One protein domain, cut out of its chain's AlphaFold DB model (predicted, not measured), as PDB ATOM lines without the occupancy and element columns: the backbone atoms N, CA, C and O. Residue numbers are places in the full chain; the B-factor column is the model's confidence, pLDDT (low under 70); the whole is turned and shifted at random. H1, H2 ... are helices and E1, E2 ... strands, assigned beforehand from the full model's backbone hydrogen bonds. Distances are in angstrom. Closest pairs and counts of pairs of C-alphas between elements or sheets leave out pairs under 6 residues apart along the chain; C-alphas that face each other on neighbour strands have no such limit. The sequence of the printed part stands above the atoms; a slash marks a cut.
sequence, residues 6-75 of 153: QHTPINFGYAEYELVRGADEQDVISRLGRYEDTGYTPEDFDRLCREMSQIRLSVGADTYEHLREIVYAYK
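What this domain is: This is residues 6 to 75 of the 153 residues of an uncharacterized protein of bioreactor metagenome (UniProt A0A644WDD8). An open, stretched-out zigzag: residues 6 to 19, with strand E1, fold back on themselves at one end, and helices H1, H2 and H3 follow one after another, with few contacts. The printed part has 70 residues, with one named strand and three named helices in the order E1, H1, H2, H3, mostly helix. It is extended, with a radius of gyration of the C-alphas of 19.1 A and spans of 54 by 28 by 21 A.

How they stand to each other: E1, residues 17 to 19, pairs with no named strand; residues 6 to 7 pair antiparallel with its residues 17 to 18. H1, residues 25 to 36, and H2, residues 42 to 59, are apart. H2 and H3, residues 64 to 75, only just touch, with 3 pairs of C-alphas within 8 A, by residues 56 to 59 and 64 to 67 alone. Their closest C-alphas, of Arg 56 and Leu 67, are 6.4 A apart; the tilt is steep, 66 degrees, the same way. In H1, H2 and H3 every O i to N i+4 pair is within hydrogen-bond range.

Where its parts are: E1 begins at C-alpha 17, (12.092, 16.921, 32.084). From first to last C-alpha E1 measures 6.9 A, H1 16.5 A, H2 26.1 A and H3 16.3 A. H3 ends at C-alpha 75, (36.464, 5.062, -4.640).

The domain as a whole: The two C-alphas farthest apart, of Phe 12 and Lys 75, are 57.6 A apart. The printed part has no cut, and its three links are tight. The pLDDT is under 70 at residues 9 to 15, 70 and 72 to 75.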
ATOM      1  N   GLN A   6      17.260  16.583  33.423       88.31
ATOM      2  CA  GLN A   6      17.017  15.436  34.284       88.31
ATOM      3  C   GLN A   6      15.556  15.012  34.174       88.31
ATOM      4  O   GLN A   6      14.668  15.837  34.002       88.31
ATOM      5  N   HIS A   7      15.320  13.708  34.245       84.56
ATOM      6  CA  HIS A   7      13.968  13.168  34.287       84.56
ATOM      7  C   HIS A   7      13.535  13.105  35.749       84.56
ATOM      8  O   HIS A   7      14.172  12.395  36.536       84.56
ATOM      9  N   THR A   8      12.476  13.815  36.125       75.56
ATOM     10  CA  THR A   8      11.928  13.686  37.476       75.56
ATOM     11  C   THR A   8      11.109  12.397  37.580       75.56
ATOM     12  O   THR A   8      10.425  12.008  36.630       75.56
ATOM     13  N   PRO A   9      11.224  11.638  38.685       68.69
ATOM     14  CA  PRO A   9      10.373  10.475  38.906       68.69
ATOM     15  C   PRO A   9       8.905  10.886  38.805       68.69
ATOM     16  O   PRO A   9       8.556  11.979  39.244       68.69
ATOM     17  N   ILE A  10       8.065  10.006  38.255       61.78
ATOM     18  CA  ILE A  10       6.634  10.264  38.063       61.78
ATOM     19  C   ILE A  10       6.029  10.698  39.399       61.78
ATOM     20  O   ILE A  10       5.849   9.878  40.301       61.78
ATOM     21  N   ASN A  11       5.700  11.980  39.513       57.28
ATOM     22  CA  ASN A  11       4.963  12.519  40.640       57.28
ATOM     23  C   ASN A  11       3.594  12.933  40.099       57.28
ATOM     24  O   ASN A  11       3.506  13.660  39.115       57.28
ATOM     25  N   PHE A  12       2.519  12.405  40.682       62.25
ATOM     26  CA  PHE A  12       1.138  12.679  40.245       62.25
ATOM     27  C   PHE A  12       0.784  12.298  38.790       62.25
ATOM     28  O   PHE A  12      -0.216  12.773  38.260       62.25
ATOM     29  N   GLY A  13       1.536  11.389  38.158       61.69
ATOM     30  CA  GLY A  13       1.162  10.793  36.866       61.69
ATOM     31  C   GLY A  13       1.702  11.498  35.619       61.69
ATOM     32  O   GLY A  13       1.401  11.047  34.516       61.69
ATOM     33  N   TYR A  14       2.537  12.528  35.773       56.91
ATOM     34  CA  TYR A  14       3.277  13.139  34.668       56.91
ATOM     35  C   TYR A  14       4.781  12.960  34.891       56.91
ATOM     36  O   TYR A  14       5.280  13.078  36.010       56.91
ATOM     37  N   ALA A  15       5.487  12.590  33.826       60.62
ATOM     38  CA  ALA A  15       6.940  12.603  33.782       60.62
ATOM     39  C   ALA A  15       7.370  13.941  33.179       60.62
ATOM     40  O   ALA A  15       6.967  14.258  32.058       60.62
ATOM     41  N   GLU A  16       8.166  14.714  33.911       77.00
ATOM     42  CA  GLU A  16       8.666  16.007  33.453       77.00
ATOM     43  C   GLU A  16      10.186  15.943  33.260       77.00
ATOM     44  O   GLU A  16      10.915  15.239  33.969       77.00
ATOM     45  N   TYR A  17      10.669  16.659  32.247       84.19
ATOM     46  CA  TYR A  17      12.092  16.921  32.084       84.19
ATOM     47  C   TYR A  17      12.378  18.303  32.652       84.19
ATOM     48  O   TYR A  17      11.865  19.300  32.152       84.19
ATOM     49  N   GLU A  18      13.219  18.358  33.673       87.00
ATOM     50  CA  GLU A  18      13.669  19.609  34.274       87.00
ATOM     51  C   GLU A  18      15.102  19.909  33.857       87.00
ATOM     52  O   GLU A  18      15.885  18.997  33.576       87.00
ATOM     53  N   LEU A  19      15.476  21.185  33.863       88.62
ATOM     54  CA  LEU A  19      16.871  21.570  33.699       88.62
ATOM     55  C   LEU A  19      17.698  21.118  34.905       88.62
ATOM     56  O   LEU A  19      17.279  21.231  36.058       88.62
ATOM     57  N   VAL A  20      18.900  20.612  34.635       90.69
ATOM     58  CA  VAL A  20      19.876  20.326  35.687       90.69
ATOM     59  C   VAL A  20      20.209  21.633  36.407       90.69
ATOM     60  O   VAL A  20      20.336  22.691  35.792       90.69
ATOM     61  N   ARG A  21      20.339  21.571  37.736       86.25
ATOM     62  CA  ARG A  21      20.587  22.752  38.568       86.25
ATOM     63  C   ARG A  21      21.849  23.490  38.095       86.25
ATOM     64  O   ARG A  21      22.932  22.913  38.107       86.25
ATOM     65  N   GLY A  22      21.703  24.766  37.736       86.50
ATOM     66  CA  GLY A  22      22.798  25.603  37.227       86.50
ATOM     67  C   GLY A  22      22.984  25.575  35.705       86.50
ATOM     68  O   GLY A  22      23.905  26.224  35.218       86.50
ATOM     69  N   ALA A  23      22.133  24.862  34.959       87.94
ATOM     70  CA  ALA A  23      22.092  24.965  33.505       87.94
ATOM     71  C   ALA A  23      21.555  26.338  33.072       87.94
ATOM     72  O   ALA A  23      20.593  26.847  33.649       87.94
ATOM     73  N   ASP A  24      22.176  26.918  32.048       91.75
ATOM     74  CA  ASP A  24      21.731  28.168  31.435       91.75
ATOM     75  C   ASP A  24      20.602  27.899  30.431       91.75
ATOM     76  O   ASP A  24      20.768  27.130  29.483       91.75
ATOM     77  N   GLU A  25      19.443  28.528  30.635       91.56
ATOM     78  CA  GLU A  25      18.263  28.349  29.778       91.56
ATOM     79  C   GLU A  25      18.545  28.761  28.328       91.56
ATOM     80  O   GLU A  25      18.109  28.088  27.389       91.56
ATOM     81  N   GLN A  26      19.326  29.828  28.135       93.25
ATOM     82  CA  GLN A  26      19.658  30.321  26.805       93.25
ATOM     83  C   GLN A  26      20.575  29.346  26.053       93.25
ATOM     84  O   GLN A  26      20.369  29.128  24.854       93.25
ATOM     85  N   ASP A  27      21.543  28.716  26.729       91.69
ATOM     86  CA  ASP A  27      22.357  27.633  26.161       91.69
ATOM     87  C   ASP A  27      21.496  26.427  25.759       91.69
ATOM     88  O   ASP A  27      21.653  25.897  24.657       91.69
ATOM     89  N   VAL A  28      20.531  26.024  26.594       92.38
ATOM     90  CA  VAL A  28      19.616  24.910  26.280       92.38
ATOM     91  C   VAL A  28      18.811  25.204  25.015       92.38
ATOM     92  O   VAL A  28      18.787  24.374  24.104       92.38
ATOM     93  N   ILE A  29      18.190  26.386  24.937       93.25
ATOM     94  CA  ILE A  29      17.406  26.817  23.770       93.25
ATOM     95  C   ILE A  29      18.297  26.877  22.530       93.25
ATOM     96  O   ILE A  29      17.930  26.363  21.476       93.25
ATOM     97  N   SER A  30      19.501  27.437  22.656       94.69
ATOM     98  CA  SER A  30      20.452  27.534  21.543       94.69
ATOM     99  C   SER A  30      20.897  26.153  21.050       94.69
ATOM    100  O   SER A  30      21.047  25.939  19.847       94.69
ATOM    101  N   ARG A  31      21.092  25.187  21.955       93.50
ATOM    102  CA  ARG A  31      21.421  23.797  21.608       93.50
ATOM    103  C   ARG A  31      20.261  23.080  20.930       93.50
ATOM    104  O   ARG A  31      20.515  22.333  19.987       93.50
ATOM    105  N   LEU A  32      19.030  23.293  21.400       92.81
ATOM    106  CA  LEU A  32      17.836  22.733  20.772       92.81
ATOM    107  C   LEU A  32      17.649  23.307  19.365       92.81
ATOM    108  O   LEU A  32      17.565  22.530  18.422       92.81
ATOM    109  N   GLY A  33      17.728  24.631  19.209       95.50
ATOM    110  CA  GLY A  33      17.651  25.284  17.900       95.50
ATOM    111  C   GLY A  33      18.715  24.763  16.932       95.50
ATOM    112  O   GLY A  33      18.398  24.380  15.816       95.50
ATOM    113  N   ARG A  34      19.966  24.594  17.387       95.25
ATOM    114  CA  ARG A  34      21.029  23.978  16.569       95.25
ATOM    115  C   ARG A  34      20.739  22.538  16.143       95.25
ATOM    116  O   ARG A  34      21.263  22.112  15.118       95.25
ATOM    117  N   TYR A  35      20.019  21.764  16.955       92.12
ATOM    118  CA  TYR A  35      19.589  20.417  16.583       92.12
ATOM    119  C   TYR A  35      18.435  20.481  15.578       92.12
ATOM    120  O   TYR A  35      18.496  19.811  14.551       92.12
ATOM    121  N   GLU A  36      17.437  21.328  15.819       94.69
ATOM    122  CA  GLU A  36      16.300  21.536  14.915       94.69
ATOM    123  C   GLU A  36      16.738  22.069  13.541       94.69
ATOM    124  O   GLU A  36      16.241  21.601  12.519       94.69
ATOM    125  N   ASP A  37      17.753  22.938  13.496       97.12
ATOM    126  CA  ASP A  37      18.381  23.440  12.265       97.12
ATOM    127  C   ASP A  37      18.992  22.321  11.403       97.12
ATOM    128  O   ASP A  37      19.197  22.500  10.201       97.12
ATOM    129  N   THR A  38      19.285  21.147  11.981       94.50
ATOM    130  CA  THR A  38      19.735  19.987  11.193       94.50
ATOM    131  C   THR A  38      18.611  19.363  10.366       94.50
ATOM    132  O   THR A  38      18.898  18.628   9.422       94.50
ATOM    133  N   GLY A  39      17.348  19.640  10.712       94.94
ATOM    134  CA  GLY A  39      16.158  19.093  10.063       94.94
ATOM    135  C   GLY A  39      15.898  17.610  10.336       94.94
ATOM    136  O   GLY A  39      14.967  17.056   9.758       94.94
ATOM    137  N   TYR A  40      16.700  16.958  11.185       94.19
ATOM    138  CA  TYR A  40      16.529  15.546  11.523       94.19
ATOM    139  C   TYR A  40      15.591  15.362  12.708       94.19
ATOM    140  O   TYR A  40      15.767  15.994  13.750       94.19
ATOM    141  N   THR A  41      14.659  14.416  12.592       94.06
ATOM    142  CA  THR A  41      13.899  13.943  13.751       94.06
ATOM    143  C   THR A  41      14.661  12.836  14.496       94.06
ATOM    144  O   THR A  41      15.588  12.226  13.943       94.06
ATOM    145  N   PRO A  42      14.293  12.524  15.751       90.75
ATOM    146  CA  PRO A  42      14.829  11.358  16.450       90.75
ATOM    147  C   PRO A  42      14.651  10.051  15.659       90.75
ATOM    148  O   PRO A  42      15.556   9.217  15.626       90.75
ATOM    149  N   GLU A  43      13.525   9.891  14.958       94.06
ATOM    150  CA  GLU A  43      13.238   8.722  14.120       94.06
ATOM    151  C   GLU A  43      14.164   8.632  12.904       94.06
ATOM    152  O   GLU A  43      14.577   7.531  12.528       94.06
ATOM    153  N   ASP A  44      14.524   9.767  12.294       94.69
ATOM    154  CA  ASP A  44      15.515   9.788  11.217       94.69
ATOM    155  C   ASP A  44      16.883   9.321  11.716       94.69
ATOM    156  O   ASP A  44      17.556   8.544  11.038       94.69
ATOM    157  N   PHE A  45      17.281   9.742  12.919       91.19
ATOM    158  CA  PHE A  45      18.542   9.315  13.520       91.19
ATOM    159  C   PHE A  45      18.552   7.811  13.825       91.19
ATOM    160  O   PHE A  45      19.525   7.116  13.514       91.19
ATOM    161  N   ASP A  46      17.451   7.283  14.363       93.94
ATOM    162  CA  ASP A  46      17.270   5.847  14.592       93.94
ATOM    163  C   ASP A  46      17.324   5.050  13.282       93.94
ATOM    164  O   ASP A  46      17.969   3.995  13.213       93.94
ATOM    165  N   ARG A  47      16.684   5.558  12.222       95.44
ATOM    166  CA  ARG A  47      16.732   4.956  10.884       95.44
ATOM    167  C   ARG A  47      18.162   4.935  10.347       95.44
ATOM    168  O   ARG A  47      18.638   3.867   9.967       95.44
ATOM    169  N   LEU A  48      18.869   6.065  10.397       92.88
ATOM    170  CA  LEU A  48      20.266   6.177   9.963       92.88
ATOM    171  C   LEU A  48      21.182   5.210  10.725       92.88
ATOM    172  O   LEU A  48      22.023   4.544  10.120       92.88
ATOM    173  N   CYS A  49      20.996   5.071  12.040       90.56
ATOM    174  CA  CYS A  49      21.756   4.119  12.853       90.56
ATOM    175  C   CYS A  49      21.520   2.663  12.419       90.56
ATOM    176  O   CYS A  49      22.468   1.870  12.344       90.56
ATOM    177  N   ARG A  50      20.266   2.300  12.115       92.06
ATOM    178  CA  ARG A  50      19.904   0.957  11.636       92.06
ATOM    179  C   ARG A  50      20.486   0.677  10.258       92.06
ATOM    180  O   ARG A  50      21.118  -0.363  10.082       92.06
ATOM    181  N   GLU A  51      20.316   1.597   9.315       92.31
ATOM    182  CA  GLU A  51      20.855   1.479   7.956       92.31
ATOM    183  C   GLU A  51      22.382   1.354   7.979       92.31
ATOM    184  O   GLU A  51      22.939   0.427   7.390       92.31
ATOM    185  N   MET A  52      23.071   2.200   8.750       88.31
ATOM    186  CA  MET A  52      24.527   2.133   8.902       88.31
ATOM    187  C   MET A  52      24.987   0.795   9.499       88.31
ATOM    188  O   MET A  52      25.988   0.224   9.065       88.31
ATOM    189  N   SER A  53      24.246   0.265  10.475       87.06
ATOM    190  CA  SER A  53      24.541  -1.042  11.074       87.06
ATOM    191  C   SER A  53      24.348  -2.185  10.076       87.06
ATOM    192  O   SER A  53      25.188  -3.079  10.002       87.06
ATOM    193  N   GLN A  54      23.284  -2.145   9.270       86.62
ATOM    194  CA  GLN A  54      23.048  -3.128   8.209       86.62
ATOM    195  C   GLN A  54      24.151  -3.089   7.151       86.62
ATOM    196  O   GLN A  54      24.674  -4.140   6.780       86.62
ATOM    197  N   ILE A  55      24.554  -1.891   6.718       83.75
ATOM    198  CA  ILE A  55      25.657  -1.714   5.769       83.75
ATOM    199  C   ILE A  55      26.938  -2.310   6.350       83.75
ATOM    200  O   ILE A  55      27.542  -3.164   5.701       83.75
ATOM    201  N   ARG A  56      27.312  -1.952   7.587       84.25
ATOM    202  CA  ARG A  56      28.502  -2.493   8.267       84.25
ATOM    203  C   ARG A  56      28.502  -4.014   8.321       84.25
ATOM    204  O   ARG A  56      29.494  -4.628   7.939       84.25
ATOM    205  N   LEU A  57      27.388  -4.621   8.723       78.81
ATOM    206  CA  LEU A  57      27.250  -6.078   8.759       78.81
ATOM    207  C   LEU A  57      27.369  -6.700   7.362       78.81
ATOM    208  O   LEU A  57      28.037  -7.719   7.210       78.81
ATOM    209  N   SER A  58      26.776  -6.077   6.340       77.00
ATOM    210  CA  SER A  58      26.801  -6.595   4.965       77.00
ATOM    211  C   SER A  58      28.200  -6.617   4.341       77.00
ATOM    212  O   SER A  58      28.484  -7.484   3.518       77.00
ATOM    213  N   VAL A  59      29.081  -5.696   4.751       73.06
ATOM    214  CA  VAL A  59      30.468  -5.610   4.262       73.06
ATOM    215  C   VAL A  59      31.493  -6.177   5.248       73.06
ATOM    216  O   VAL A  59      32.685  -6.149   4.961       73.06
ATOM    217  N   GLY A  60      31.055  -6.689   6.404       78.25
ATOM    218  CA  GLY A  60      31.943  -7.224   7.439       78.25
ATOM    219  C   GLY A  60      32.767  -6.166   8.187       78.25
ATOM    220  O   GLY A  60      33.820  -6.494   8.726       78.25
ATOM    221  N   ALA A  61      32.306  -4.912   8.228       79.06
ATOM    222  CA  ALA A  61      32.985  -3.821   8.924       79.06
ATOM    223  C   ALA A  61      32.633  -3.783  10.418       79.06
ATOM    224  O   ALA A  61      31.499  -3.508  10.821       79.06
ATOM    225  N   ASP A  62      33.638  -3.987  11.257       80.38
ATOM    226  CA  ASP A  62      33.551  -3.982  12.719       80.38
ATOM    227  C   ASP A  62      33.600  -2.579  13.339       80.38
ATOM    228  O   ASP A  62      33.125  -2.400  14.458       80.38
ATOM    229  N   THR A  63      34.075  -1.569  12.611       82.31
ATOM    230  CA  THR A  63      34.186  -0.165  13.044       82.31
ATOM    231  C   THR A  63      33.796   0.802  11.921       82.31
ATOM    232  O   THR A  63      33.649   0.408  10.760       82.31
ATOM    233  N   TYR A  64      33.589   2.078  12.261       79.31
ATOM    234  CA  TYR A  64      33.357   3.118  11.255       79.31
ATOM    235  C   TYR A  64      34.605   3.332  10.390       79.31
ATOM    236  O   TYR A  64      34.498   3.492   9.179       79.31
ATOM    237  N   GLU A  65      35.785   3.276  11.000       79.06
ATOM    238  CA  GLU A  65      37.083   3.396  10.342       79.06
ATOM    239  C   GLU A  65      37.278   2.277   9.314       79.06
ATOM    240  O   GLU A  65      37.602   2.561   8.165       79.06
ATOM    241  N   HIS A  66      36.958   1.032   9.674       78.19
ATOM    242  CA  HIS A  66      36.997  -0.100   8.748       78.19
ATOM    243  C   HIS A  66      35.989   0.060   7.596       78.19
ATOM    244  O   HIS A  66      36.335  -0.154   6.434       78.19
ATOM    245  N   LEU A  67      34.759   0.519   7.866       81.31
ATOM    246  CA  LEU A  67      33.798   0.828   6.798       81.31
ATOM    247  C   LEU A  67      34.330   1.926   5.867       81.31
ATOM    248  O   LEU A  67      34.189   1.840   4.648       81.31
ATOM    249  N   ARG A  68      34.943   2.961   6.440       78.00
ATOM    250  CA  ARG A  68      35.538   4.071   5.703       78.00
ATOM    251  C   ARG A  68      36.664   3.567   4.800       78.00
ATOM    252  O   ARG A  68      36.657   3.904   3.622       78.00
ATOM    253  N   GLU A  69      37.573   2.737   5.305       71.19
ATOM    254  CA  GLU A  69      38.630   2.096   4.507       71.19
ATOM    255  C   GLU A  69      38.065   1.286   3.338       71.19
ATOM    256  O   GLU A  69      38.550   1.425   2.216       71.19
ATOM    257  N   ILE A  70      37.003   0.508   3.574       68.06
ATOM    258  CA  ILE A  70      36.297  -0.238   2.525       68.06
ATOM    259  C   ILE A  70      35.744   0.721   1.458       68.06
ATOM    260  O   ILE A  70      35.959   0.513   0.268       68.06
ATOM    261  N   VAL A  71      35.063   1.800   1.858       72.31
ATOM    262  CA  VAL A  71      34.497   2.791   0.923       72.31
ATOM    263  C   VAL A  71      35.588   3.508   0.123       72.31
ATOM    264  O   VAL A  71      35.426   3.702  -1.081       72.31
ATOM    265  N   TYR A  72      36.709   3.877   0.751       66.38
ATOM    266  CA  TYR A  72      37.849   4.466   0.042       66.38
ATOM    267  C   TYR A  72      38.479   3.480  -0.940       66.38
ATOM    268  O   TYR A  72      38.760   3.874  -2.068       66.38
ATOM    269  N   ALA A  73      38.604   2.203  -0.569       58.50
ATOM    270  CA  ALA A  73      39.092   1.167  -1.473       58.50
ATOM    271  C   ALA A  73      38.214   1.022  -2.728       58.50
ATOM    272  O   ALA A  73      38.737   0.716  -3.790       58.50
ATOM    273  N   TYR A  74      36.905   1.287  -2.635       56.22
ATOM    274  CA  TYR A  74      36.006   1.302  -3.795       56.22
ATOM    275  C   TYR A  74      36.036   2.611  -4.600       56.22
ATOM    276  O   TYR A  74      35.659   2.608  -5.774       56.22
ATOM    277  N   LYS A  75      36.462   3.733  -4.002       54.59
ATOM    278  CA  LYS A  75      36.464   5.062  -4.640       54.59
ATOM    279  C   LYS A  75      37.474   5.162  -5.790       54.59
ATOM    280  O   LYS A  75      37.193   5.841  -6.773       54.59
TER     281      LYS A  75